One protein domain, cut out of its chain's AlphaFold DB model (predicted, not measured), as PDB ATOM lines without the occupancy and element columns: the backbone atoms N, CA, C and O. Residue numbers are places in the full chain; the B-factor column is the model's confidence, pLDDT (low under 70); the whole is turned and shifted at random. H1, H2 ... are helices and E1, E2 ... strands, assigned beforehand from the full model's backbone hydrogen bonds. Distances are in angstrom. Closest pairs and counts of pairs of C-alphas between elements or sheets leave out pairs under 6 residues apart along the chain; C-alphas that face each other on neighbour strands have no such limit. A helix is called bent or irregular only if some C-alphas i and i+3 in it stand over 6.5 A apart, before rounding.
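This is residues 10 to 217 of the 545 residues of an uncharacterized protein of Candidatus Pacebacteria bacterium CG10_big_fil_rev_8_21_14_0_10_40_26 (UniProt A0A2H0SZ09). A small parallel sheet of four strands, E6 E5 E7 E8 in that order, forms the middle of an elongated domain, with H4 over one face and H3 side by side with H4, between this sheet and the small pair E3 and E4. At one far end are a third pair, E1 and E2, and the helices H1 and H2; at the other, H5 and the long H6 meet as a V. The printed part has 208 residues with eight named helices and eight named strands, in the order E1 H1 E2 H2 E3 H3 E4 E5 H4 E6 H5 H6 E7 H7 E8 H8, and its class is mixed, helices and strands. It is only just compact, close to loose, with a radius of gyration of the C-alphas of 20.1 A, and spans 68 by 40 by 30 A.

Look first at the largest sheet: E6 (residues 124 to 127), E5 (99 to 104), E7 (179 to 184) and E8 (198 to 202), whose strands' lines turn by 57 degrees from edge to edge. Within hydrogen-bond range are N 101 and O 124 at 2.8 A for E6 and E5, N 183 and O 102 at 2.8 A for E5 and E7, and N 201 and O 182 at 2.8 A for E7 and E8. H4 (110 to 121) is on this sheet at a height of 9.0 A, over E5 and along the strands, at 9 degrees to E5 on the local plane. H3 (64 to 76) is on it too, giving two layers, helices on one face of a sheet; it touches H4 at Ala 68 and Pro 111, their closest C-alphas, 4.8 A, with a shallow tilt of 26 degrees, the same way. H3 also joins the parallel neighbours E3 (57 to 60) and E4 (80 to 83), where N 58 and O 80 are 2.8 A apart. H8 (207 to 216) only grazes the large sheet with residues 207 to 211. H1 (16 to 26) only just touches H8, with 3 pairs of C-alphas within 8 A, the closest Leu 26 and Glu 213 at 5.4 A, at a steep tilt of 61 degrees. H1 links E1 (10 to 12) to its parallel neighbour E2 (33 to 36), with N 11 and O 34 at 2.9 A; H2 (41 to 47) follows and touches no helix. H5 (136 to 145) touches residues 152 to 160 alone of H6 (151 to 171), closest at Leu 142 and Ala 156, 5.1 A, at a steep tilt of 49 degrees, opposite ways. H6 and H7 (189 to 192) only graze the sheet, with residues 170 to 171 and 189 to 191. Four strand-helix-strand units, two parallel neighbour strands with a helix between, are E1 H1 E2, E3 H3 E4, E5 H4 E6 and E7 H7 E8; E6, H5 H6, E7 is a split one, with E5 between its strands; each crossover is right-handed. Every O i to N i+4 pair is within hydrogen-bond range in H2, H3, H4, H5 and H8, against 5 of 7 in H1 and 15 of 17 in H6; H7 is too short for one.

Find C-alpha 10 at (178.195, 300.531, 139.175), where E1 begins. E5 starts at C-alpha 99, (158.052, 284.698, 138.223), and runs 16.5 A; E7 runs 15.8 A. H6 is the longest helix, 30.0 A, ending at C-alpha 171, (151.888, 282.745, 126.863); H3 measures 18.8 A and H4 16.1 A. H1 is irregular, only just: C-alphas 17 and 20 are 6.6 A apart. H8 ends at C-alpha 216, (167.504, 301.043, 144.753).

The two C-alphas farthest apart are those of Ser 44 and Glu 150, 68.4 A. The printed part has no cut, and the one long link, residues 84 to 98, joins E4 to E5, which are apart. The mean pLDDT of the printed part is 88.5, and no printed residue is under 70.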
ATOM      1  N   ILE A  10     177.086 300.399 140.127       90.31
ATOM      2  CA  ILE A  10     178.195 300.531 139.175       90.31
ATOM      3  C   ILE A  10     177.771 301.447 138.030       90.31
ATOM      4  O   ILE A  10     176.959 301.064 137.187       90.31
ATOM      5  N   PHE A  11     178.368 302.634 137.948       91.06
ATOM      6  CA  PHE A  11     178.210 303.535 136.808       91.06
ATOM      7  C   PHE A  11     179.213 303.163 135.711       91.06
ATOM      8  O   PHE A  11     180.341 303.662 135.676       91.06
ATOM      9  N   ALA A  12     178.808 302.261 134.816       89.44
ATOM     10  CA  ALA A  12     179.636 301.794 133.706       89.44
ATOM     11  C   ALA A  12     179.384 302.617 132.428       89.44
ATOM     12  O   ALA A  12     178.274 302.643 131.908       89.44
ATOM     13  N   GLY A  13     180.415 303.289 131.909       88.19
ATOM     14  CA  GLY A  13     180.355 304.079 130.672       88.19
ATOM     15  C   GLY A  13     179.529 305.366 130.770       88.19
ATOM     16  O   GLY A  13     179.300 306.026 129.758       88.19
ATOM     17  N   VAL A  14     179.084 305.742 131.971       88.81
ATOM     18  CA  VAL A  14     178.269 306.940 132.195       88.81
ATOM     19  C   VAL A  14     179.158 308.179 132.175       88.81
ATOM     20  O   VAL A  14     180.214 308.216 132.807       88.81
ATOM     21  N   ASN A  15     178.732 309.219 131.456       89.00
ATOM     22  CA  ASN A  15     179.450 310.489 131.443       89.00
ATOM     23  C   ASN A  15     179.498 311.077 132.872       89.00
ATOM     24  O   ASN A  15     178.430 311.243 133.469       89.00
ATOM     25  N   PRO A  16     180.680 311.452 133.402       87.69
ATOM     26  CA  PRO A  16     180.823 311.968 134.766       87.69
ATOM     27  C   PRO A  16     179.869 313.112 135.124       87.69
ATOM     28  O   PRO A  16     179.396 313.185 136.256       87.69
ATOM     29  N   LYS A  17     179.508 313.964 134.153       88.12
ATOM     30  CA  LYS A  17     178.570 315.078 134.376       88.12
ATOM     31  C   LYS A  17     177.156 314.624 134.766       88.12
ATOM     32  O   LYS A  17     176.429 315.389 135.388       88.12
ATOM     33  N   TYR A  18     176.766 313.403 134.393       88.25
ATOM     34  CA  TYR A  18     175.454 312.834 134.706       88.25
ATOM     35  C   TYR A  18     175.467 311.954 135.955       88.25
ATOM     36  O   TYR A  18     174.408 311.746 136.533       88.25
ATOM     37  N   ILE A  19     176.633 311.474 136.404       89.62
ATOM     38  CA  ILE A  19     176.728 310.584 137.573       89.62
ATOM     39  C   ILE A  19     176.153 311.264 138.808       89.62
ATOM     40  O   ILE A  19     175.325 310.672 139.487       89.62
ATOM     41  N   LYS A  20     176.526 312.525 139.060       86.25
ATOM     42  CA  LYS A  20     175.975 313.283 140.189       86.25
ATOM     43  C   LYS A  20     174.451 313.393 140.104       86.25
ATOM     44  O   LYS A  20     173.778 313.112 141.081       86.25
ATOM     45  N   ILE A  21     173.918 313.726 138.927       84.00
ATOM     46  CA  ILE A  21     172.471 313.879 138.717       84.00
ATOM     47  C   ILE A  21     171.743 312.564 139.005       84.00
ATOM     48  O   ILE A  21     170.799 312.558 139.785       84.00
ATOM     49  N   ILE A  22     172.209 311.456 138.421       85.56
ATOM     50  CA  ILE A  22     171.592 310.137 138.602       85.56
ATOM     51  C   ILE A  22     171.723 309.680 140.058       85.56
ATOM     52  O   ILE A  22     170.779 309.144 140.619       85.56
ATOM     53  N   LYS A  23     172.878 309.901 140.688       87.62
ATOM     54  CA  LYS A  23     173.121 309.536 142.084       87.62
ATOM     55  C   LYS A  23     172.182 310.272 143.034       87.62
ATOM     56  O   LYS A  23     171.551 309.627 143.864       87.62
ATOM     57  N   ASP A  24     172.091 311.592 142.886       82.12
ATOM     58  CA  ASP A  24     171.236 312.442 143.715       82.12
ATOM     59  C   ASP A  24     169.762 312.036 143.530       82.12
ATOM     60  O   ASP A  24     169.022 311.912 144.500       82.12
ATOM     61  N   GLN A  25     169.359 311.735 142.292       77.88
ATOM     62  CA  GLN A  25     168.018 311.252 141.956       77.88
ATOM     63  C   GLN A  25     167.687 309.875 142.544       77.88
ATOM     64  O   GLN A  25     166.627 309.695 143.129       77.88
ATOM     65  N   LEU A  26     168.591 308.903 142.408       82.50
ATOM     66  CA  LEU A  26     168.411 307.543 142.928       82.50
ATOM     67  C   LEU A  26     168.702 307.441 144.434       82.50
ATOM     68  O   LEU A  26     168.569 306.358 145.004       82.50
ATOM     69  N   ARG A  27     169.114 308.549 145.068       83.69
ATOM     70  CA  ARG A  27     169.507 308.635 146.482       83.69
ATOM     71  C   ARG A  27     170.610 307.635 146.848       83.69
ATOM     72  O   ARG A  27     170.589 307.028 147.915       83.69
ATOM     73  N   ILE A  28     171.580 307.445 145.950       85.44
ATOM     74  CA  ILE A  28     172.703 306.520 146.164       85.44
ATOM     75  C   ILE A  28     173.788 307.223 147.010       85.44
ATOM     76  O   ILE A  28     174.312 308.249 146.575       85.44
ATOM     77  N   PRO A  29     174.171 306.688 148.184       86.38
ATOM     78  CA  PRO A  29     175.236 307.266 149.013       86.38
ATOM     79  C   PRO A  29     176.617 307.281 148.339       86.38
ATOM     80  O   PRO A  29     176.883 306.474 147.444       86.38
ATOM     81  N   GLU A  30     177.519 308.168 148.783       86.31
ATOM     82  CA  GLU A  30     178.856 308.331 148.178       86.31
ATOM     83  C   GLU A  30     179.703 307.056 148.249       86.31
ATOM     84  O   GLU A  30     180.460 306.740 147.336       86.31
ATOM     85  N   GLU A  31     179.531 306.294 149.319       88.56
ATOM     86  CA  GLU A  31     180.214 305.038 149.593       88.56
ATOM     87  C   GLU A  31     179.597 303.831 148.869       88.56
ATOM     88  O   GLU A  31     180.155 302.735 148.909       88.56
ATOM     89  N   ARG A  32     178.456 304.013 148.191       89.00
ATOM     90  CA  ARG A  32     177.689 302.936 147.543       89.00
ATOM     91  C   ARG A  32     177.725 302.994 146.025       89.00
ATOM     92  O   ARG A  32     176.871 302.390 145.373       89.00
ATOM     93  N   TYR A  33     178.708 303.666 145.432       91.88
ATOM     94  CA  TYR A  33     178.931 303.542 143.999       91.88
ATOM     95  C   TYR A  33     180.393 303.499 143.586       91.88
ATOM     96  O   TYR A  33     181.286 304.019 144.243       91.88
ATOM     97  N   ILE A  34     180.604 302.900 142.420       91.69
ATOM     98  CA  ILE A  34     181.877 302.893 141.709       91.69
ATOM     99  C   ILE A  34     181.653 303.333 140.268       91.69
ATOM    100  O   ILE A  34     180.580 303.136 139.690       91.69
ATOM    101  N   THR A  35     182.673 303.944 139.673       92.12
ATOM    102  CA  THR A  35     182.606 304.439 138.295       92.12
ATOM    103  C   THR A  35     183.617 303.706 137.435       92.12
ATOM    104  O   THR A  35     184.781 303.559 137.799       92.12
ATOM    105  N   VAL A  36     183.168 303.233 136.278       92.19
ATOM    106  CA  VAL A  36     184.010 302.513 135.325       92.19
ATOM    107  C   VAL A  36     183.808 303.131 133.959       92.19
ATOM    108  O   VAL A  36     182.756 302.997 133.350       92.19
ATOM    109  N   THR A  37     184.827 303.821 133.458       89.19
ATOM    110  CA  THR A  37     184.765 304.527 132.166       89.19
ATOM    111  C   THR A  37     185.373 303.713 131.028       89.19
ATOM    112  O   THR A  37     185.062 303.948 129.862       89.19
ATOM    113  N   LYS A  38     186.234 302.740 131.348       89.31
ATOM    114  CA  LYS A  38     186.942 301.903 130.372       89.31
ATOM    115  C   LYS A  38     186.814 300.428 130.718       89.31
ATOM    116  O   LYS A  38     186.903 300.038 131.876       89.31
ATOM    117  N   LYS A  39     186.738 299.575 129.693       86.50
ATOM    118  CA  LYS A  39     186.703 298.109 129.852       86.50
ATOM    119  C   LYS A  39     187.899 297.562 130.647       86.50
ATOM    120  O   LYS A  39     187.744 296.586 131.374       86.50
ATOM    121  N   SER A  40     189.071 298.193 130.533       89.31
ATOM    122  CA  SER A  40     190.284 297.807 131.269       89.31
ATOM    123  C   SER A  40     190.146 297.948 132.788       89.31
ATOM    124  O   SER A  40     190.792 297.204 133.515       89.31
ATOM    125  N   GLN A  41     189.280 298.850 133.262       90.81
ATOM    126  CA  GLN A  41     189.044 299.089 134.689       90.81
ATOM    127  C   GLN A  41     188.159 298.011 135.330       90.81
ATOM    128  O   GLN A  41     188.192 297.845 136.539       90.81
ATOM    129  N   ILE A  42     187.401 297.227 134.553       86.25
ATOM    130  CA  ILE A  42     186.481 296.214 135.106       86.25
ATOM    131  C   ILE A  42     187.221 295.216 136.009       86.25
ATOM    132  O   ILE A  42     186.675 294.777 137.014       86.25
ATOM    133  N   LYS A  43     188.461 294.843 135.669       86.62
ATOM    134  CA  LYS A  43     189.210 293.879 136.480       86.62
ATOM    135  C   LYS A  43     189.640 294.481 137.823       86.62
ATOM    136  O   LYS A  43     189.301 293.913 138.852       86.62
ATOM    137  N   SER A  44     190.350 295.609 137.790       90.25
ATOM    138  CA  SER A  44     190.951 296.228 138.978       90.25
ATOM    139  C   SER A  44     189.943 296.956 139.868       90.25
ATOM    140  O   SER A  44     190.128 296.978 141.075       90.25
ATOM    141  N   GLU A  45     188.883 297.535 139.294       88.94
ATOM    142  CA  GLU A  45     187.909 298.360 140.031       88.94
ATOM    143  C   GLU A  45     186.640 297.593 140.434       88.94
ATOM    144  O   GLU A  45     185.933 298.017 141.341       88.94
ATOM    145  N   ILE A  46     186.312 296.484 139.752       87.62
ATOM    146  CA  ILE A  46     185.099 295.693 140.034       87.62
ATOM    147  C   ILE A  46     185.471 294.275 140.461       87.62
ATOM    148  O   ILE A  46     185.152 293.860 141.570       87.62
ATOM    149  N   ALA A  47     186.124 293.505 139.587       86.25
ATOM    150  CA  ALA A  47     186.259 292.068 139.801       86.25
ATOM    151  C   ALA A  47     187.166 291.715 140.988       86.25
ATOM    152  O   ALA A  47     186.780 290.897 141.817       86.25
ATOM    153  N   GLU A  48     188.344 292.335 141.085       89.44
ATOM    154  CA  GLU A  48     189.287 292.102 142.185       89.44
ATOM    155  C   GLU A  48     188.736 292.624 143.533       89.44
ATOM    156  O   GLU A  48     188.692 291.829 144.474       89.44
ATOM    157  N   PRO A  49     188.213 293.867 143.652       88.81
ATOM    158  CA  PRO A  49     187.668 294.374 144.918       88.81
ATOM    159  C   PRO A  49     186.415 293.640 145.404       88.81
ATOM    160  O   PRO A  49     186.233 293.465 146.604       88.81
ATOM    161  N   MET A  50     185.552 293.195 144.484       87.06
ATOM    162  CA  MET A  50     184.314 292.479 144.824       87.06
ATOM    163  C   MET A  50     184.493 290.952 144.842       87.06
ATOM    164  O   MET A  50     183.507 290.225 144.960       87.06
ATOM    165  N   ASN A  51     185.729 290.456 144.691       89.25
ATOM    166  CA  ASN A  51     186.060 289.031 144.615       89.25
ATOM    167  C   ASN A  51     185.181 288.253 143.607       89.25
ATOM    168  O   ASN A  51     184.725 287.135 143.863       89.25
ATOM    169  N   ILE A  52     184.894 288.867 142.454       86.31
ATOM    170  CA  ILE A  52     184.088 288.253 141.396       86.31
ATOM    171  C   ILE A  52     184.983 287.330 140.576       86.31
ATOM    172  O   ILE A  52     185.839 287.773 139.808       86.31
ATOM    173  N   VAL A  53     184.720 286.032 140.690       87.88
ATOM    174  CA  VAL A  53     185.323 284.995 139.852       87.88
ATOM    175  C   VAL A  53     184.316 284.589 138.781       87.88
ATOM    176  O   VAL A  53     183.206 284.166 139.099       87.88
ATOM    177  N   PHE A  54     184.699 284.735 137.511       88.12
ATOM    178  CA  PHE A  54     183.875 284.287 136.392       88.12
ATOM    179  C   PHE A  54     184.102 282.799 136.104       88.12
ATOM    180  O   PHE A  54     185.240 282.364 135.924       88.12
ATOM    181  N   GLU A  55     183.021 282.038 135.968       93.50
ATOM    182  CA  GLU A  55     183.015 280.596 135.685       93.50
ATOM    183  C   GLU A  55     182.995 280.326 134.163       93.50
ATOM    184  O   GLU A  55     182.139 279.632 133.614       93.50
ATOM    185  N   GLY A  56     183.955 280.925 133.448       93.25
ATOM    186  CA  GLY A  56     184.111 280.791 131.995       93.25
ATOM    187  C   GLY A  56     183.377 281.854 131.166       93.25
ATOM    188  O   GLY A  56     182.971 282.902 131.674       93.25
ATOM    189  N   ASN A  57     183.249 281.589 129.860       93.94
ATOM    190  CA  ASN A  57     182.639 282.490 128.880       93.94
ATOM    191  C   ASN A  57     181.385 281.859 128.255       93.94
ATOM    192  O   ASN A  57     181.401 280.692 127.860       93.94
ATOM    193  N   LEU A  58     180.339 282.667 128.087       95.31
ATOM    194  CA  LEU A  58     179.160 282.354 127.285       95.31
ATOM    195  C   LEU A  58     179.216 283.201 126.008       95.31
ATOM    196  O   LEU A  58     179.179 284.431 126.084       95.31
ATOM    197  N   GLU A  59     179.338 282.557 124.851       95.38
ATOM    198  CA  GLU A  59     179.366 283.225 123.549       95.38
ATOM    199  C   GLU A  59     177.949 283.350 122.993       95.38
ATOM    200  O   GLU A  59     177.183 282.385 123.009       95.38
ATOM    201  N   CYS A  60     177.599 284.537 122.504       94.69
ATOM    202  CA  CYS A  60     176.269 284.839 121.993       94.69
ATOM    203  C   CYS A  60     176.335 285.663 120.711       94.69
ATOM    204  O   CYS A  60     177.138 286.586 120.604       94.69
ATOM    205  N   GLU A  61     175.427 285.373 119.785       92.75
ATOM    206  CA  GLU A  61     175.170 286.193 118.601       92.75
ATOM    207  C   GLU A  61     174.590 287.569 118.980       92.75
ATOM    208  O   GLU A  61     173.921 287.679 120.011       92.75
ATOM    209  N   PRO A  62     174.793 288.622 118.164       90.25
ATOM    210  CA  PRO A  62     174.338 289.984 118.469       90.25
ATOM    211  C   PRO A  62     172.823 290.195 118.279       90.25
ATOM    212  O   PRO A  62     172.363 291.329 118.186       90.25
ATOM    213  N   GLU A  63     172.031 289.126 118.202       90.00
ATOM    214  CA  GLU A  63     170.579 289.206 118.053       90.00
ATOM    215  C   GLU A  63     169.919 289.603 119.381       90.00
ATOM    216  O   GLU A  63     170.174 288.987 120.418       90.00
ATOM    217  N   LYS A  64     169.041 290.612 119.345       88.88
ATOM    218  CA  LYS A  64     168.398 291.248 120.511       88.88
ATOM    219  C   LYS A  64     167.894 290.244 121.560       88.88
ATOM    220  O   LYS A  64     168.311 290.292 122.719       88.88
ATOM    221  N   GLN A  65     167.040 289.303 121.149       87.81
ATOM    222  CA  GLN A  65     166.431 288.314 122.049       87.81
ATOM    223  C   GLN A  65     167.476 287.337 122.619       87.81
ATOM    224  O   GLN A  65     167.485 287.055 123.821       87.81
ATOM    225  N   LYS A  66     168.426 286.888 121.787       89.62
ATOM    226  CA  LYS A  66     169.533 286.015 122.211       89.62
ATOM    227  C   LYS A  66     170.444 286.706 123.221       89.62
ATOM    228  O   LYS A  66     170.840 286.083 124.201       89.62
ATOM    229  N   VAL A  67     170.740 287.996 123.041       91.56
ATOM    230  CA  VAL A  67     171.560 288.771 123.986       91.56
ATOM    231  C   VAL A  67     170.900 288.821 125.363       91.56
ATOM    232  O   VAL A  67     171.579 288.586 126.362       91.56
ATOM    233  N   ALA A  68     169.591 289.065 125.439       92.31
ATOM    234  CA  ALA A  68     168.857 289.058 126.705       92.31
ATOM    235  C   ALA A  68     168.895 287.687 127.400       92.31
ATOM    236  O   ALA A  68     169.219 287.594 128.588       92.31
ATOM    237  N   GLN A  69     168.622 286.614 126.653       91.56
ATOM    238  CA  GLN A  69     168.661 285.242 127.167       91.56
ATOM    239  C   GLN A  69     170.062 284.861 127.654       91.56
ATOM    240  O   GLN A  69     170.225 284.401 128.787       91.56
ATOM    241  N   ALA A  70     171.086 285.101 126.834       93.69
ATOM    242  CA  ALA A  70     172.473 284.829 127.175       93.69
ATOM    243  C   ALA A  70     172.933 285.652 128.378       93.69
ATOM    244  O   ALA A  70     173.619 285.128 129.250       93.69
ATOM    245  N   LEU A  71     172.534 286.923 128.475       94.56
ATOM    246  CA  LEU A  71     172.870 287.763 129.620       94.56
ATOM    247  C   LEU A  71     172.264 287.215 130.916       94.56
ATOM    248  O   LEU A  71     172.959 287.160 131.934       94.56
ATOM    249  N   LEU A  72     171.002 286.777 130.886       93.69
ATOM    250  CA  LEU A  72     170.360 286.154 132.042       93.69
ATOM    251  C   LEU A  72     171.064 284.846 132.442       93.69
ATOM    252  O   LEU A  72     171.361 284.654 133.623       93.69
ATOM    253  N   ILE A  73     171.378 283.975 131.474       92.88
ATOM    254  CA  ILE A  73     172.096 282.709 131.705       92.88
ATOM    255  C   ILE A  73     173.487 282.977 132.285       92.88
ATOM    256  O   ILE A  73     173.840 282.424 133.325       92.88
ATOM    257  N   ALA A  74     174.255 283.870 131.658       94.19
ATOM    258  CA  ALA A  74     175.597 284.227 132.096       94.19
ATOM    259  C   ALA A  74     175.583 284.761 133.533       94.19
ATOM    260  O   ALA A  74     176.402 284.355 134.350       94.19
ATOM    261  N   LYS A  75     174.607 285.606 133.888       91.75
ATOM    262  CA  LYS A  75     174.451 286.099 135.262       91.75
ATOM    263  C   LYS A  75     174.078 284.997 136.257       91.75
ATOM    264  O   LYS A  75     174.632 284.981 137.356       91.75
ATOM    265  N   LYS A  76     173.163 284.082 135.903       90.25
ATOM    266  CA  LYS A  76     172.777 282.940 136.759       90.25
ATOM    267  C   LYS A  76     173.961 281.989 137.005       90.25
ATOM    268  O   LYS A  76     174.122 281.521 138.126       90.25
ATOM    269  N   ASN A  77     174.823 281.804 136.005       91.56
ATOM    270  CA  ASN A  77     175.970 280.890 136.043       91.56
ATOM    271  C   ASN A  77     177.318 281.578 136.343       91.56
ATOM    272  O   ASN A  77     178.363 280.963 136.173       91.56
ATOM    273  N   LYS A  78     177.324 282.866 136.718       91.06
ATOM    274  CA  LYS A  78     178.547 283.671 136.940       91.06
ATOM    275  C   LYS A  78     179.543 283.648 135.768       91.06
ATOM    276  O   LYS A  78     180.749 283.726 135.965       91.06
ATOM    277  N   GLN A  79     179.067 283.568 134.533       93.06
ATOM    278  CA  GLN A  79     179.905 283.543 133.335       93.06
ATOM    279  C   GLN A  79     180.080 284.944 132.756       93.06
ATOM    280  O   GLN A  79     179.262 285.845 132.955       93.06
ATOM    281  N   ARG A  80     181.145 285.129 131.978       90.94
ATOM    282  CA  ARG A  80     181.322 286.331 131.168       90.94
ATOM    283  C   ARG A  80     180.538 286.189 129.865       90.94
ATOM    284  O   ARG A  80     180.813 285.285 129.084       90.94
ATOM    285  N   LEU A  81     179.617 287.111 129.600       92.88
ATOM    286  CA  LEU A  81     178.979 287.206 128.285       92.88
ATOM    287  C   LEU A  81     179.967 287.784 127.262       92.88
ATOM    288  O   LEU A  81     180.560 288.844 127.488       92.88
ATOM    289  N   VAL A  82     180.126 287.100 126.131       92.88
ATOM    290  CA  VAL A  82     180.959 287.522 125.002       92.88
ATOM    291  C   VAL A  82     180.088 287.560 123.750       92.88
ATOM    292  O   VAL A  82     179.621 286.526 123.285       92.88
ATOM    293  N   ILE A  83     179.862 288.755 123.203       91.50
ATOM    294  CA  ILE A  83     179.096 288.914 121.962       91.50
ATOM    295  C   ILE A  83     180.032 288.644 120.777       91.50
ATOM    296  O   ILE A  83     181.032 289.345 120.607       91.50
ATOM    297  N   THR A  84     179.731 287.610 119.995       92.94
ATOM    298  CA  THR A  84     180.477 287.173 118.804       92.94
ATOM    299  C   THR A  84     179.490 286.814 117.685       92.94
ATOM    300  O   THR A  84     178.290 286.968 117.850       92.94
ATOM    301  N   ASN A  85     179.961 286.312 116.541       90.25
ATOM    302  CA  ASN A  85     179.083 285.795 115.478       90.25
ATOM    303  C   ASN A  85     178.745 284.301 115.654       90.25
ATOM    304  O   ASN A  85     178.392 283.636 114.683       90.25
ATOM    305  N   LYS A  86     178.953 283.740 116.852       89.19
ATOM    306  CA  LYS A  86     178.699 282.331 117.168       89.19
ATOM    307  C   LYS A  86     178.053 282.219 118.546       89.19
ATOM    308  O   LYS A  86     178.432 282.929 119.474       89.19
ATOM    309  N   ALA A  87     177.119 281.287 118.692       88.88
ATOM    310  CA  ALA A  87     176.583 280.894 119.989       88.88
ATOM    311  C   ALA A  87     177.193 279.557 120.430       88.88
ATOM    312  O   ALA A  87     177.185 278.586 119.673       88.88
ATOM    313  N   ASN A  88     177.696 279.487 121.667       89.19
ATOM    314  CA  ASN A  88     178.145 278.229 122.283       89.19
ATOM    315  C   ASN A  88     177.080 277.608 123.205       89.19
ATOM    316  O   ASN A  88     177.373 276.704 123.987       89.19
ATOM    317  N   TYR A  89     175.841 278.090 123.103       84.88
ATOM    318  CA  TYR A  89     174.686 277.600 123.838       84.88
ATOM    319  C   TYR A  89     173.495 277.452 122.893       84.88
ATOM    320  O   TYR A  89     173.381 278.150 121.885       84.88
ATOM    321  N   LYS A  90     172.585 276.546 123.242       80.69
ATOM    322  CA  LYS A  90     171.267 276.460 122.619       80.69
ATOM    323  C   LYS A  90     170.250 276.891 123.657       80.69
ATOM    324  O   LYS A  90     170.151 276.263 124.712       80.69
ATOM    325  N   TYR A  91     169.518 277.960 123.370       77.62
ATOM    326  CA  TYR A  91     168.420 278.348 124.235       77.62
ATOM    327  C   TYR A  91     167.292 277.327 124.109       77.62
ATOM    328  O   TYR A  91     166.803 277.043 123.016       77.62
ATOM    329  N   SER A  92     166.888 276.773 125.243       79.12
ATOM    330  CA  SER A  92     165.617 276.078 125.388       79.12
ATOM    331  C   SER A  92     164.920 276.691 126.585       79.12
ATOM    332  O   SER A  92     165.489 276.659 127.683       79.12
ATOM    333  N   PHE A  93     163.721 277.235 126.387       80.75
ATOM    334  CA  PHE A  93     162.937 277.739 127.501       80.75
ATOM    335  C   PHE A  93     162.730 276.617 128.522       80.75
ATOM    336  O   PHE A  93     162.305 275.514 128.178       80.75
ATOM    337  N   LYS A  94     163.066 276.894 129.779       83.94
ATOM    338  CA  LYS A  94     162.752 276.040 130.919       83.94
ATOM    339  C   LYS A  94     162.305 276.954 132.036       83.94
ATOM    340  O   LYS A  94     163.012 277.911 132.345       83.94
ATOM    341  N   GLN A  95     161.167 276.640 132.638       88.50
ATOM    342  CA  GLN A  95     160.743 277.338 133.835       88.50
ATOM    343  C   GLN A  95     161.750 277.048 134.953       88.50
ATOM    344  O   GLN A  95     161.950 275.898 135.346       88.50
ATOM    345  N   THR A  96     162.423 278.091 135.434       89.44
ATOM    346  CA  THR A  96     163.365 278.020 136.562       89.44
ATOM    347  C   THR A  96     162.908 278.860 137.748       89.44
ATOM    348  O   THR A  96     163.536 278.824 138.807       89.44
ATOM    349  N   SER A  97     161.817 279.613 137.583       91.62
ATOM    350  CA  SER A  97     161.265 280.496 138.597       91.62
ATOM    351  C   SER A  97     159.741 280.405 138.702       91.62
ATOM    352  O   SER A  97     159.045 279.856 137.850       91.62
ATOM    353  N   LYS A  98     159.236 280.991 139.785       93.94
ATOM    354  CA  LYS A  98     157.829 281.302 140.024       93.94
ATOM    355  C   LYS A  98     157.395 282.655 139.457       93.94
ATOM    356  O   LYS A  98     156.215 282.970 139.502       93.94
ATOM    357  N   HIS A  99     158.324 283.428 138.894       95.62
ATOM    358  CA  HIS A  99     158.052 284.698 138.223       95.62
ATOM    359  C   HIS A  99     158.555 284.648 136.779       95.62
ATOM    360  O   HIS A  99     159.696 284.249 136.543       95.62
ATOM    361  N   CYS A 100     157.735 285.075 135.821       96.12
ATOM    362  CA  CYS A 100     158.138 285.298 134.433       96.12
ATOM    363  C   CYS A 100     158.004 286.773 134.034       96.12
ATOM    364  O   CYS A 100     157.043 287.446 134.412       96.12
ATOM    365  N   VAL A 101     158.958 287.264 133.244       96.12
ATOM    366  CA  VAL A 101     158.843 288.530 132.521       96.12
ATOM    367  C   VAL A 101     158.519 288.227 131.062       96.12
ATOM    368  O   VAL A 101     159.340 287.635 130.362       96.12
ATOM    369  N   TYR A 102     157.333 288.625 130.610       95.12
ATOM    370  CA  TYR A 102     156.968 288.593 129.195       95.12
ATOM    371  C   TYR A 102     157.397 289.895 128.536       95.12
ATOM    372  O   TYR A 102     157.226 290.966 129.113       95.12
ATOM    373  N   TYR A 103     157.990 289.793 127.355       92.81
ATOM    374  CA  TYR A 103     158.623 290.900 126.660       92.81
ATOM    375  C   TYR A 103     158.045 291.059 125.253       92.81
ATOM    376  O   TYR A 103     158.093 290.109 124.475       92.81
ATOM    377  N   ASP A 104     157.562 292.263 124.947       89.50
ATOM    378  CA  ASP A 104     156.793 292.599 123.739       89.50
ATOM    379  C   ASP A 104     157.248 293.932 123.117       89.50
ATOM    380  O   ASP A 104     156.467 294.844 122.870       89.50
ATOM    381  N   ILE A 105     158.560 294.137 122.993       85.25
ATOM    382  CA  ILE A 105     159.094 295.391 122.441       85.25
ATOM    383  C   ILE A 105     160.234 295.089 121.485       85.25
ATOM    384  O   ILE A 105     161.202 294.430 121.848       85.25
ATOM    385  N   ASP A 106     160.199 295.619 120.269       82.62
ATOM    386  CA  ASP A 106     161.326 295.470 119.347       82.62
ATOM    387  C   ASP A 106     162.269 296.684 119.384       82.62
ATOM    388  O   ASP A 106     162.237 297.563 118.526       82.62
ATOM    389  N   ASP A 107     163.173 296.730 120.368       84.50
ATOM    390  CA  ASP A 107     164.230 297.746 120.440       84.50
ATOM    391  C   ASP A 107     165.606 297.152 120.807       84.50
ATOM    392  O   ASP A 107     165.738 295.973 121.136       84.50
ATOM    393  N   GLU A 108     166.670 297.947 120.663       83.25
ATOM    394  CA  GLU A 108     168.051 297.489 120.872       83.25
ATOM    395  C   GLU A 108     168.489 297.413 122.347       83.25
ATOM    396  O   GLU A 108     169.384 296.636 122.681       83.25
ATOM    397  N   LEU A 109     167.899 298.215 123.236       83.94
ATOM    398  CA  LEU A 109     168.382 298.417 124.611       83.94
ATOM    399  C   LEU A 109     167.558 297.657 125.655       83.94
ATOM    400  O   LEU A 109     168.113 297.114 126.615       83.94
ATOM    401  N   SER A 110     166.247 297.586 125.469       87.94
ATOM    402  CA  SER A 110     165.295 296.900 126.331       87.94
ATOM    403  C   SER A 110     165.610 295.420 126.561       87.94
ATOM    404  O   SER A 110     165.446 294.992 127.704       87.94
ATOM    405  N   PRO A 111     166.171 294.642 125.612       89.00
ATOM    406  CA  PRO A 111     166.617 293.275 125.891       89.00
ATOM    407  C   PRO A 111     167.664 293.204 127.023       89.00
ATOM    408  O   PRO A 111     167.643 292.308 127.872       89.00
ATOM    409  N   VAL A 112     168.570 294.181 127.104       89.69
ATOM    410  CA  VAL A 112     169.558 294.255 128.191       89.69
ATOM    411  C   VAL A 112     168.890 294.679 129.500       89.69
ATOM    412  O   VAL A 112     169.198 294.117 130.556       89.69
ATOM    413  N   ILE A 113     167.968 295.644 129.452       91.62
ATOM    414  CA  ILE A 113     167.227 296.127 130.627       91.62
ATOM    415  C   ILE A 113     166.387 294.993 131.227       91.62
ATOM    416  O   ILE A 113     166.532 294.692 132.414       91.62
ATOM    417  N   VAL A 114     165.583 294.309 130.408       92.88
ATOM    418  CA  VAL A 114     164.698 293.222 130.844       92.88
ATOM    419  C   VAL A 114     165.490 292.047 131.410       92.88
ATOM    420  O   VAL A 114     165.104 291.491 132.433       92.88
ATOM    421  N   ALA A 115     166.655 291.717 130.839       93.62
ATOM    422  CA  ALA A 115     167.516 290.666 131.374       93.62
ATOM    423  C   ALA A 115     168.107 291.009 132.746       93.62
ATOM    424  O   ALA A 115     168.198 290.146 133.624       93.62
ATOM    425  N   ASN A 116     168.490 292.271 132.963       92.44
ATOM    426  CA  ASN A 116     168.945 292.730 134.274       92.44
ATOM    427  C   ASN A 116     167.805 292.750 135.299       92.44
ATOM    428  O   ASN A 116     168.021 292.308 136.427       92.44
ATOM    429  N   TYR A 117     166.616 293.208 134.906       94.19
ATOM    430  CA  TYR A 117     165.428 293.204 135.757       94.19
ATOM    431  C   TYR A 117     164.996 291.776 136.119       94.19
ATOM    432  O   TYR A 117     164.870 291.444 137.292       94.19
ATOM    433  N   ALA A 118     164.883 290.875 135.143       95.00
ATOM    434  CA  ALA A 118     164.557 289.477 135.401       95.00
ATOM    435  C   ALA A 118     165.596 288.815 136.320       95.00
ATOM    436  O   ALA A 118     165.244 288.103 137.256       95.00
ATOM    437  N   PHE A 119     166.889 289.091 136.127       93.75
ATOM    438  CA  PHE A 119     167.911 288.593 137.043       93.75
ATOM    439  C   PHE A 119     167.774 289.166 138.460       93.75
ATOM    440  O   PHE A 119     167.966 288.423 139.427       93.75
ATOM    441  N   SER A 120     167.473 290.464 138.598       92.62
ATOM    442  CA  SER A 120     167.323 291.090 139.913       92.62
ATOM    443  C   SER A 120     166.134 290.502 140.658       92.62
ATOM    444  O   SER A 120     166.242 290.246 141.844       92.62
ATOM    445  N   ILE A 121     165.045 290.160 139.983       93.19
ATOM    446  CA  ILE A 121     163.845 289.622 140.636       93.19
ATOM    447  C   ILE A 121     163.812 288.087 140.679       93.19
ATOM    448  O   ILE A 121     162.871 287.497 141.199       93.19
ATOM    449  N   ASN A 122     164.866 287.431 140.177       93.94
ATOM    450  CA  ASN A 122     164.928 285.984 139.982       93.94
ATOM    451  C   ASN A 122     163.765 285.462 139.119       93.94
ATOM    452  O   ASN A 122     163.139 284.477 139.486       93.94
ATOM    453  N   ALA A 123     163.472 286.102 137.993       95.00
ATOM    454  CA  ALA A 123     162.464 285.672 137.032       95.00
ATOM    455  C   ALA A 123     163.061 284.924 135.827       95.00
ATOM    456  O   ALA A 123     164.266 284.970 135.545       95.00
ATOM    457  N   ASP A 124     162.180 284.226 135.121       94.38
ATOM    458  CA  ASP A 124     162.382 283.783 133.745       94.38
ATOM    459  C   ASP A 124     162.033 284.916 132.762       94.38
ATOM    460  O   ASP A 124     161.433 285.918 133.150       94.38
ATOM    461  N   ILE A 125     162.427 284.777 131.493       93.69
ATOM    462  CA  ILE A 125     162.071 285.716 130.417       93.69
ATOM    463  C   ILE A 125     161.455 284.924 129.272       93.69
ATOM    464  O   ILE A 125     162.050 283.933 128.836       93.69
ATOM    465  N   LYS A 126     160.316 285.394 128.767       92.62
ATOM    466  CA  LYS A 126     159.691 284.931 127.527       92.62
ATOM    467  C   LYS A 126     159.506 286.110 126.573       92.62
ATOM    468  O   LYS A 126     159.186 287.212 127.005       92.62
ATOM    469  N   PHE A 127     159.728 285.863 125.290       89.75
ATOM    470  CA  PHE A 127     159.561 286.848 124.223       89.75
ATOM    471  C   PHE A 127     158.263 286.530 123.506       89.75
ATOM    472  O   PHE A 127     158.094 285.393 123.069       89.75
ATOM    473  N   ILE A 128     157.391 287.520 123.414       88.38
ATOM    474  CA  ILE A 128     156.147 287.452 122.657       88.38
ATOM    475  C   ILE A 128     156.544 287.553 121.179       88.38
ATOM    476  O   ILE A 128     157.355 288.407 120.814       88.38
ATOM    477  N   GLN A 129     156.105 286.589 120.371       81.19
ATOM    478  CA  GLN A 129     156.430 286.490 118.942       81.19
ATOM    479  C   GLN A 129     155.242 286.882 118.063       81.19
ATOM    480  O   GLN A 129     155.422 287.137 116.874       81.19
ATOM    481  N   THR A 130     154.043 286.891 118.639       78.50
ATOM    482  CA  THR A 130     152.799 287.267 117.985       78.50
ATOM    483  C   THR A 130     152.856 288.737 117.609       78.50
ATOM    484  O   THR A 130     152.994 289.605 118.466       78.50
ATOM    485  N   ASP A 131     152.733 288.997 116.314       80.12
ATOM    486  CA  ASP A 131     152.543 290.336 115.772       80.12
ATOM    487  C   ASP A 131     151.035 290.577 115.674       80.12
ATOM    488  O   ASP A 131     150.381 290.086 114.752       80.12
ATOM    489  N   LEU A 132     150.473 291.239 116.685       82.56
ATOM    490  CA  LEU A 132     149.046 291.545 116.717       82.56
ATOM    491  C   LEU A 132     148.705 292.557 115.616       82.56
ATOM    492  O   LEU A 132     149.394 293.560 115.442       82.56
ATOM    493  N   GLU A 133     147.585 292.339 114.927       80.31
ATOM    494  CA  GLU A 133     147.108 293.253 113.876       80.31
ATOM    495  C   GLU A 133     146.761 294.654 114.421       80.31
ATOM    496  O   GLU A 133     146.819 295.648 113.696       80.31
ATOM    497  N   TYR A 134     146.435 294.741 115.712       82.31
ATOM    498  CA  TYR A 134     145.946 295.948 116.370       82.31
ATOM    499  C   TYR A 134     147.026 296.628 117.215       82.31
ATOM    500  O   TYR A 134     147.755 295.994 117.977       82.31
ATOM    501  N   SER A 135     147.076 297.958 117.157       83.00
ATOM    502  CA  SER A 135     147.911 298.761 118.051       83.00
ATOM    503  C   SER A 135     147.403 298.736 119.497       83.00
ATOM    504  O   SER A 135     146.221 298.514 119.758       83.00
ATOM    505  N   SER A 136     148.274 299.075 120.454       83.50
ATOM    506  CA  SER A 136     147.902 299.165 121.874       83.50
ATOM    507  C   SER A 136     146.697 300.072 122.126       83.50
ATOM    508  O   SER A 136     145.843 299.733 122.940       83.50
ATOM    509  N   LYS A 137     146.572 301.178 121.379       79.75
ATOM    510  CA  LYS A 137     145.405 302.069 121.434       79.75
ATOM    511  C   LYS A 137     144.132 301.380 120.949       79.75
ATOM    512  O   LYS A 137     143.125 301.430 121.643       79.75
ATOM    513  N   GLU A 138     144.169 300.729 119.791       81.25
ATOM    514  CA  GLU A 138     142.999 300.034 119.240       81.25
ATOM    515  C   GLU A 138     142.525 298.918 120.166       81.25
ATOM    516  O   GLU A 138     141.337 298.847 120.468       81.25
ATOM    517  N   ILE A 139     143.458 298.127 120.706       87.00
ATOM    518  CA  ILE A 139     143.167 297.107 121.721       87.00
ATOM    519  C   ILE A 139     142.475 297.743 122.928       87.00
ATOM    520  O   ILE A 139     141.468 297.235 123.412       87.00
ATOM    521  N   ALA A 140     142.965 298.889 123.394       85.44
ATOM    522  CA  ALA A 140     142.350 299.613 124.493       85.44
ATOM    523  C   ALA A 140     140.883 299.995 124.189       85.44
ATOM    524  O   ALA A 140     139.999 299.778 125.022       85.44
ATOM    525  N   ALA A 141     140.594 300.533 122.999       80.88
ATOM    526  CA  ALA A 141     139.220 300.854 122.607       80.88
ATOM    527  C   ALA A 141     138.332 299.611 122.473       80.88
ATOM    528  O   ALA A 141     137.183 299.649 122.907       80.88
ATOM    529  N   LEU A 142     138.864 298.508 121.942       85.44
ATOM    530  CA  LEU A 142     138.157 297.229 121.858       85.44
ATOM    531  C   LEU A 142     137.819 296.674 123.248       85.44
ATOM    532  O   LEU A 142     136.711 296.189 123.466       85.44
ATOM    533  N   ILE A 143     138.731 296.789 124.216       88.69
ATOM    534  CA  ILE A 143     138.470 296.422 125.616       88.69
ATOM    535  C   ILE A 143     137.337 297.275 126.196       88.69
ATOM    536  O   ILE A 143     136.453 296.753 126.872       88.69
ATOM    537  N   PHE A 144     137.330 298.581 125.922       83.00
ATOM    538  CA  PHE A 144     136.271 299.471 126.393       83.00
ATOM    539  C   PHE A 144     134.905 299.151 125.764       83.00
ATOM    540  O   PHE A 144     133.889 299.123 126.458       83.00
ATOM    541  N   ASP A 145     134.878 298.888 124.459       82.50
ATOM    542  CA  ASP A 145     133.650 298.603 123.715       82.50
ATOM    543  C   ASP A 145     133.051 297.225 124.032       82.50
ATOM    544  O   ASP A 145     131.886 296.985 123.712       82.50
ATOM    545  N   ASN A 146     133.816 296.344 124.684       83.62
ATOM    546  CA  ASN A 146     133.430 294.978 125.041       83.62
ATOM    547  C   ASN A 146     132.110 294.901 125.830       83.62
ATOM    548  O   ASN A 146     131.347 293.948 125.667       83.62
ATOM    549  N   ASP A 147     131.819 295.930 126.634       80.12
ATOM    550  CA  ASP A 147     130.618 296.026 127.476       80.12
ATOM    551  C   ASP A 147     129.432 296.710 126.767       80.12
ATOM    552  O   ASP A 147     128.369 296.912 127.358       80.12
ATOM    553  N   SER A 148     129.583 297.090 125.494       75.94
ATOM    554  CA  SER A 148     128.485 297.662 124.716       75.94
ATOM    555  C   SER A 148     127.446 296.591 124.357       75.94
ATOM    556  O   SER A 148     127.773 295.485 123.915       75.94
ATOM    557  N   ASN A 149     126.166 296.946 124.507       76.19
ATOM    558  CA  ASN A 149     125.021 296.112 124.115       76.19
ATOM    559  C   ASN A 149     124.621 296.296 122.637       76.19
ATOM    560  O   ASN A 149     123.610 295.761 122.193       76.19
ATOM    561  N   GLU A 150     125.371 297.099 121.885       77.88
ATOM    562  CA  GLU A 150     125.141 297.346 120.460       77.88
ATOM    563  C   GLU A 150     126.017 296.427 119.593       77.88
ATOM    564  O   GLU A 150     126.960 295.813 120.087       77.88
ATOM    565  N   ALA A 151     125.780 296.410 118.274       71.62
ATOM    566  CA  ALA A 151     126.584 295.640 117.311       71.62
ATOM    567  C   ALA A 151     128.099 295.905 117.429       71.62
ATOM    568  O   ALA A 151     128.915 295.025 117.173       71.62
ATOM    569  N   ARG A 152     128.483 297.115 117.861       72.62
ATOM    570  CA  ARG A 152     129.877 297.473 118.154       72.62
ATOM    571  C   ARG A 152     130.488 296.603 119.258       72.62
ATOM    572  O   ARG A 152     131.652 296.238 119.148       72.62
ATOM    573  N   GLY A 153     129.719 296.267 120.293       79.38
ATOM    574  CA  GLY A 153     130.181 295.406 121.380       79.38
ATOM    575  C   GLY A 153     130.309 293.942 120.972       79.38
ATOM    576  O   GLY A 153     131.241 293.282 121.416       79.38
ATOM    577  N   ASP A 154     129.441 293.443 120.085       78.19
ATOM    578  CA  ASP A 154     129.579 292.087 119.528       78.19
ATOM    579  C   ASP A 154     130.892 291.936 118.752       78.19
ATOM    580  O   ASP A 154     131.651 290.999 118.995       78.19
ATOM    581  N   VAL A 155     131.199 292.908 117.885       77.06
ATOM    582  CA  VAL A 155     132.460 292.947 117.128       77.06
ATOM    583  C   VAL A 155     133.663 293.055 118.067       77.06
ATOM    584  O   VAL A 155     134.646 292.338 117.896       77.06
ATOM    585  N   ALA A 156     133.588 293.913 119.088       83.12
ATOM    586  CA  ALA A 156     134.661 294.055 120.067       83.12
ATOM    587  C   ALA A 156     134.925 292.748 120.835       83.12
ATOM    588  O   ALA A 156     136.081 292.363 120.998       83.12
ATOM    589  N   ARG A 157     133.870 292.030 121.249       89.00
ATOM    590  CA  ARG A 157     133.977 290.715 121.904       89.00
ATOM    591  C   ARG A 157     134.646 289.677 121.007       89.00
ATOM    592  O   ARG A 157     135.518 288.950 121.477       89.00
ATOM    593  N   GLU A 158     134.265 289.619 119.732       87.88
ATOM    594  CA  GLU A 158     134.860 288.698 118.755       87.88
ATOM    595  C   GLU A 158     136.357 288.973 118.556       87.88
ATOM    596  O   GLU A 158     137.175 288.059 118.658       87.88
ATOM    597  N   ILE A 159     136.732 290.240 118.362       85.75
ATOM    598  CA  ILE A 159     138.134 290.632 118.173       85.75
ATOM    599  C   ILE A 159     138.949 290.389 119.449       85.75
ATOM    600  O   ILE A 159     140.040 289.826 119.377       85.75
ATOM    601  N   ASN A 160     138.425 290.743 120.627       89.31
ATOM    602  CA  ASN A 160     139.094 290.471 121.903       89.31
ATOM    603  C   ASN A 160     139.328 288.966 122.111       89.31
ATOM    604  O   ASN A 160     140.382 288.576 122.614       89.31
ATOM    605  N   ALA A 161     138.379 288.117 121.702       90.88
ATOM    606  CA  ALA A 161     138.548 286.668 121.736       90.88
ATOM    607  C   ALA A 161     139.631 286.185 120.753       90.88
ATOM    608  O   ALA A 161     140.418 285.309 121.118       90.88
ATOM    609  N   SER A 162     139.727 286.777 119.553       89.62
ATOM    610  CA  SER A 162     140.816 286.494 118.602       89.62
ATOM    611  C   SER A 162     142.177 286.876 119.179       89.62
ATOM    612  O   SER A 162     143.060 286.027 119.261       89.62
ATOM    613  N   ILE A 163     142.313 288.106 119.690       90.19
ATOM    614  CA  ILE A 163     143.542 288.591 120.337       90.19
ATOM    615  C   ILE A 163     143.946 287.647 121.471       90.19
ATOM    616  O   ILE A 163     145.101 287.233 121.561       90.19
ATOM    617  N   LYS A 164     142.995 287.258 122.329       91.94
ATOM    618  CA  LYS A 164     143.261 286.315 123.420       91.94
ATOM    619  C   LYS A 164     143.785 284.976 122.893       91.94
ATOM    620  O   LYS A 164     144.766 284.474 123.437       91.94
ATOM    621  N   SER A 165     143.161 284.436 121.845       90.75
ATOM    622  CA  SER A 165     143.560 283.172 121.220       90.75
ATOM    623  C   SER A 165     144.943 283.241 120.571       90.75
ATOM    624  O   SER A 165     145.663 282.245 120.584       90.75
ATOM    625  N   GLU A 166     145.317 284.376 119.986       89.75
ATOM    626  CA  GLU A 166     146.653 284.583 119.419       89.75
ATOM    627  C   GLU A 166     147.707 284.644 120.532       89.75
ATOM    628  O   GLU A 166     148.718 283.944 120.477       89.75
ATOM    629  N   LEU A 167     147.423 285.384 121.609       91.25
ATOM    630  CA  LEU A 167     148.313 285.488 122.767       91.25
ATOM    631  C   LEU A 167     148.523 284.156 123.498       91.25
ATOM    632  O   LEU A 167     149.592 283.942 124.073       91.25
ATOM    633  N   ASP A 168     147.536 283.256 123.479       91.19
ATOM    634  CA  ASP A 168     147.648 281.932 124.102       91.19
ATOM    635  C   ASP A 168     148.808 281.107 123.527       91.19
ATOM    636  O   ASP A 168     149.439 280.335 124.259       91.19
ATOM    637  N   ALA A 169     149.154 281.309 122.250       86.50
ATOM    638  CA  ALA A 169     150.277 280.625 121.615       86.50
ATOM    639  C   ALA A 169     151.634 281.009 122.236       86.50
ATOM    640  O   ALA A 169     152.505 280.151 122.396       86.50
ATOM    641  N   ASP A 170     151.803 282.275 122.625       85.81
ATOM    642  CA  ASP A 170     153.041 282.776 123.229       85.81
ATOM    643  C   ASP A 170     153.087 282.585 124.745       85.81
ATOM    644  O   ASP A 170     154.151 282.349 125.335       85.81
ATOM    645  N   PHE A 171     151.938 282.723 125.405       89.00
ATOM    646  CA  PHE A 171     151.888 282.745 126.863       89.00
ATOM    647  C   PHE A 171     151.940 281.315 127.411       89.00
ATOM    648  O   PHE A 171     152.651 281.053 128.394       89.00
ATOM    649  N   GLY A 172     151.325 280.362 126.701       83.88
ATOM    650  CA  GLY A 172     151.287 278.955 127.083       83.88
ATOM    651  C   GLY A 172     150.705 278.783 128.487       83.88
ATOM    652  O   GLY A 172     149.727 279.429 128.839       83.88
ATOM    653  N   GLU A 173     151.337 277.949 129.318       85.12
ATOM    654  CA  GLU A 173     150.958 277.753 130.727       85.12
ATOM    655  C   GLU A 173     151.379 278.952 131.600       85.12
ATOM    656  O   GLU A 173     152.277 278.858 132.441       85.12
ATOM    657  N   ILE A 174     150.783 280.125 131.381       91.44
ATOM    658  CA  ILE A 174     151.086 281.329 132.166       91.44
ATOM    659  C   ILE A 174     150.694 281.164 133.642       91.44
ATOM    660  O   ILE A 174     151.377 281.686 134.521       91.44
ATOM    661  N   GLU A 175     149.680 280.352 133.931       88.88
ATOM    662  CA  GLU A 175     149.229 279.999 135.277       88.88
ATOM    663  C   GLU A 175     150.204 279.069 136.025       88.88
ATOM    664  O   GLU A 175     150.049 278.848 137.224       88.88
ATOM    665  N   ALA A 176     151.247 278.546 135.365       91.56
ATOM    666  CA  ALA A 176     152.327 277.822 136.045       91.56
ATOM    667  C   ALA A 176     153.231 278.747 136.889       91.56
ATOM    668  O   ALA A 176     154.060 278.269 137.680       91.56
ATOM    669  N   TYR A 177     153.107 280.066 136.719       95.06
ATOM    670  CA  TYR A 177     153.790 281.077 137.520       95.06
ATOM    671  C   TYR A 177     152.916 281.552 138.680       95.06
ATOM    672  O   TYR A 177     151.696 281.557 138.607       95.06
ATOM    673  N   ASP A 178     153.564 282.021 139.743       94.19
ATOM    674  CA  ASP A 178     152.875 282.651 140.870       94.19
ATOM    675  C   ASP A 178     152.677 284.163 140.608       94.19
ATOM    676  O   ASP A 178     151.842 284.807 141.240       94.19
ATOM    677  N   PHE A 179     153.475 284.750 139.703       96.00
ATOM    678  CA  PHE A 179     153.410 286.167 139.339       96.00
ATOM    679  C   PHE A 179     153.995 286.428 137.940       96.00
ATOM    680  O   PHE A 179     154.964 285.777 137.531       96.00
ATOM    681  N   VAL A 180     153.481 287.435 137.224       97.19
ATOM    682  CA  VAL A 180     153.990 287.847 135.904       97.19
ATOM    683  C   VAL A 180     154.274 289.350 135.816       97.19
ATOM    684  O   VAL A 180     153.482 290.177 136.249       97.19
ATOM    685  N   THR A 181     155.409 289.731 135.220       97.44
ATOM    686  CA  THR A 181     155.613 291.112 134.744       97.44
ATOM    687  C   THR A 181     155.476 291.158 133.227       97.44
ATOM    688  O   THR A 181     156.183 290.433 132.532       97.44
ATOM    689  N   PHE A 182     154.650 292.056 132.710       96.19
ATOM    690  CA  PHE A 182     154.581 292.373 131.289       96.19
ATOM    691  C   PHE A 182     155.459 293.590 130.992       96.19
ATOM    692  O   PHE A 182     155.180 294.694 131.447       96.19
ATOM    693  N   TYR A 183     156.547 293.398 130.255       94.38
ATOM    694  CA  TYR A 183     157.372 294.472 129.711       94.38
ATOM    695  C   TYR A 183     156.899 294.739 128.280       94.38
ATOM    696  O   TYR A 183     157.239 293.997 127.359       94.38
ATOM    697  N   THR A 184     156.059 295.754 128.119       90.31
ATOM    698  CA  THR A 184     155.160 295.891 126.965       90.31
ATOM    699  C   THR A 184     155.129 297.316 126.430       90.31
ATOM    700  O   THR A 184     155.493 298.283 127.111       90.31
ATOM    701  N   ASP A 185     154.671 297.423 125.193       85.56
ATOM    702  CA  ASP A 185     154.334 298.653 124.509       85.56
ATOM    703  C   ASP A 185     152.899 299.147 124.806       85.56
ATOM    704  O   ASP A 185     152.101 299.418 123.909       85.56
ATOM    705  N   GLU A 186     152.563 299.251 126.097       87.06
ATOM    706  CA  GLU A 186     151.268 299.746 126.614       87.06
ATOM    707  C   GLU A 186     150.055 298.817 126.408       87.06
ATOM    708  O   GLU A 186     148.933 299.207 126.732       87.06
ATOM    709  N   ILE A 187     150.244 297.571 125.954       90.62
ATOM    710  CA  ILE A 187     149.152 296.587 125.900       90.62
ATOM    711  C   ILE A 187     148.864 296.075 127.324       90.62
ATOM    712  O   ILE A 187     149.773 295.571 127.992       90.62
ATOM    713  N   PRO A 188     147.616 296.160 127.825       91.75
ATOM    714  CA  PRO A 188     147.285 295.763 129.189       91.75
ATOM    715  C   PRO A 188     147.085 294.244 129.298       91.75
ATOM    716  O   PRO A 188     145.994 293.773 129.612       91.75
ATOM    717  N   TYR A 189     148.129 293.453 129.049       93.88
ATOM    718  CA  TYR A 189     148.068 291.985 129.069       93.88
ATOM    719  C   TYR A 189     147.464 291.391 130.350       93.88
ATOM    720  O   TYR A 189     146.800 290.360 130.285       93.88
ATOM    721  N   GLY A 190     147.617 292.056 131.500       93.06
ATOM    722  CA  GLY A 190     146.983 291.637 132.755       93.06
ATOM    723  C   GLY A 190     145.450 291.547 132.696       93.06
ATOM    724  O   GLY A 190     144.877 290.740 133.419       93.06
ATOM    725  N   TYR A 191     144.793 292.303 131.807       93.38
ATOM    726  CA  TYR A 191     143.347 292.198 131.566       93.38
ATOM    727  C   TYR A 191     142.969 290.862 130.910       93.38
ATOM    728  O   TYR A 191     142.003 290.222 131.311       93.38
ATOM    729  N   PHE A 192     143.761 290.410 129.933       92.94
ATOM    730  CA  PHE A 192     143.526 289.148 129.225       92.94
ATOM    731  C   PHE A 192     143.860 287.914 130.075       92.94
ATOM    732  O   PHE A 192     143.371 286.822 129.789       92.94
ATOM    733  N   TYR A 193     144.675 288.078 131.122       93.56
ATOM    734  CA  TYR A 193     145.118 287.000 132.010       93.56
ATOM    735  C   TYR A 193     144.842 287.343 133.481       93.56
ATOM    736  O   TYR A 193     145.772 287.485 134.280       93.56
ATOM    737  N   PRO A 194     143.559 287.458 133.876       92.12
ATOM    738  CA  PRO A 194     143.179 287.942 135.201       92.12
ATOM    739  C   PRO A 194     143.439 286.912 136.312       92.12
ATOM    740  O   PRO A 194     143.444 287.248 137.495       92.12
ATOM    741  N   ASN A 195     143.650 285.639 135.984       92.38
ATOM    742  CA  ASN A 195     143.798 284.570 136.981       92.38
ATOM    743  C   ASN A 195     145.175 284.543 137.660       92.38
ATOM    744  O   ASN A 195     145.402 283.735 138.555       92.38
ATOM    745  N   ILE A 196     146.081 285.439 137.265       93.62
ATOM    746  CA  ILE A 196     147.425 285.548 137.820       93.62
ATOM    747  C   ILE A 196     147.729 286.992 138.217       93.62
ATOM    748  O   ILE A 196     147.422 287.942 137.494       93.62
ATOM    749  N   ALA A 197     148.369 287.167 139.372       95.62
ATOM    750  CA  ALA A 197     148.846 288.472 139.796       95.62
ATOM    751  C   ALA A 197     149.897 288.994 138.804       95.62
ATOM    752  O   ALA A 197     150.871 288.303 138.481       95.62
ATOM    753  N   SER A 198     149.699 290.218 138.317       97.00
ATOM    754  CA  SER A 198     150.557 290.786 137.284       97.00
ATOM    755  C   SER A 198     150.817 292.280 137.453       97.00
ATOM    756  O   SER A 198     150.110 292.986 138.170       97.00
ATOM    757  N   THR A 199     151.880 292.759 136.808       97.25
ATOM    758  CA  THR A 199     152.206 294.186 136.681       97.25
ATOM    759  C   THR A 199     152.774 294.485 135.303       97.25
ATOM    760  O   THR A 199     153.287 293.584 134.639       97.25
ATOM    761  N   HIS A 200     152.738 295.751 134.900       96.25
ATOM    762  CA  HIS A 200     153.271 296.215 133.626       96.25
ATOM    763  C   HIS A 200     154.493 297.115 133.834       96.25
ATOM    764  O   HIS A 200     154.601 297.847 134.817       96.25
ATOM    765  N   ILE A 201     155.419 297.069 132.884       94.56
ATOM    766  CA  ILE A 201     156.503 298.032 132.712       94.56
ATOM    767  C   ILE A 201     156.401 298.545 131.279       94.56
ATOM    768  O   ILE A 201     156.504 297.767 130.332       94.56
ATOM    769  N   LEU A 202     156.203 299.854 131.133       90.88
ATOM    770  CA  LEU A 202     156.027 300.500 129.834       90.88
ATOM    771  C   LEU A 202     157.390 300.792 129.216       90.88
ATOM    772  O   LEU A 202     158.115 301.680 129.672       90.88
ATOM    773  N   GLY A 203     157.766 300.045 128.178       85.44
ATOM    774  CA  GLY A 203     159.132 300.159 127.667       85.44
ATOM    775  C   GLY A 203     159.406 301.410 126.831       85.44
ATOM    776  O   GLY A 203     160.558 301.832 126.737       85.44
ATOM    777  N   ARG A 204     158.367 302.080 126.313       78.38
ATOM    778  CA  ARG A 204     158.503 303.375 125.622       78.38
ATOM    779  C   ARG A 204     158.845 304.545 126.557       78.38
ATOM    780  O   ARG A 204     159.239 305.606 126.078       78.38
ATOM    781  N   ILE A 205     158.748 304.367 127.878       77.06
ATOM    782  CA  ILE A 205     158.819 305.456 128.868       77.06
ATOM    783  C   ILE A 205     160.082 305.348 129.726       77.06
ATOM    784  O   ILE A 205     160.025 305.215 130.944       77.06
ATOM    785  N   MET A 206     161.253 305.369 129.078       74.81
ATOM    786  CA  MET A 206     162.574 305.309 129.738       74.81
ATOM    787  C   MET A 206     162.641 304.331 130.940       74.81
ATOM    788  O   MET A 206     163.113 304.694 132.026       74.81
ATOM    789  N   PRO A 207     162.222 303.065 130.758       82.31
ATOM    790  CA  PRO A 207     161.991 302.101 131.838       82.31
ATOM    791  C   PRO A 207     163.246 301.811 132.667       82.31
ATOM    792  O   PRO A 207     163.147 301.430 133.826       82.31
ATOM    793  N   GLY A 208     164.444 302.003 132.104       84.19
ATOM    794  CA  GLY A 208     165.703 301.770 132.811       84.19
ATOM    795  C   GLY A 208     165.894 302.668 134.037       84.19
ATOM    796  O   GLY A 208     166.390 302.189 135.053       84.19
ATOM    797  N   TYR A 209     165.483 303.940 133.966       79.75
ATOM    798  CA  TYR A 209     165.554 304.851 135.114       79.75
ATOM    799  C   TYR A 209     164.563 304.423 136.195       79.75
ATOM    800  O   TYR A 209     164.945 304.237 137.347       79.75
ATOM    801  N   PHE A 210     163.321 304.186 135.774       85.19
ATOM    802  CA  PHE A 210     162.235 303.713 136.619       85.19
ATOM    803  C   PHE A 210     162.604 302.417 137.372       85.19
ATOM    804  O   PHE A 210     162.544 302.354 138.596       85.19
ATOM    805  N   ILE A 211     163.097 301.403 136.655       91.19
ATOM    806  CA  ILE A 211     163.527 300.126 137.237       91.19
ATOM    807  C   ILE A 211     164.705 300.314 138.200       91.19
ATOM    808  O   ILE A 211     164.739 299.683 139.257       91.19
ATOM    809  N   ALA A 212     165.698 301.130 137.833       88.62
ATOM    810  CA  ALA A 212     166.871 301.355 138.674       88.62
ATOM    811  C   ALA A 212     166.495 302.037 139.996       88.62
ATOM    812  O   ALA A 212     166.979 301.617 141.046       88.62
ATOM    813  N   GLU A 213     165.610 303.034 139.938       87.00
ATOM    814  CA  GLU A 213     165.036 303.710 141.102       87.00
ATOM    815  C   GLU A 213     164.324 302.709 142.003       87.00
ATOM    816  O   GLU A 213     164.717 302.560 143.156       87.00
ATOM    817  N   SER A 214     163.407 301.918 141.453       91.25
ATOM    818  CA  SER A 214     162.650 300.941 142.233       91.25
ATOM    819  C   SER A 214     163.548 299.861 142.850       91.25
ATOM    820  O   SER A 214     163.351 299.450 143.992       91.25
ATOM    821  N   ILE A 215     164.579 299.398 142.135       91.38
ATOM    822  CA  ILE A 215     165.554 298.443 142.684       91.38
ATOM    823  C   ILE A 215     166.360 299.072 143.829       91.38
ATOM    824  O   ILE A 215     166.631 298.386 144.817       91.38
ATOM    825  N   ALA A 216     166.770 300.337 143.707       88.62
ATOM    826  CA  ALA A 216     167.504 301.043 144.753       88.62
ATOM    827  C   ALA A 216     166.613 301.332 145.974       88.62
ATOM    828  O   ALA A 216     167.034 301.097 147.111       88.62
ATOM    829  N   ASN A 217     165.369 301.740 145.723       88.38
ATOM    830  CA  ASN A 217     164.389 302.211 146.694       88.38
ATOM    831  C   ASN A 217     163.065 301.428 146.549       88.38
ATOM    832  O   ASN A 217     162.067 301.960 146.079       88.38
TER     833      ASN A 217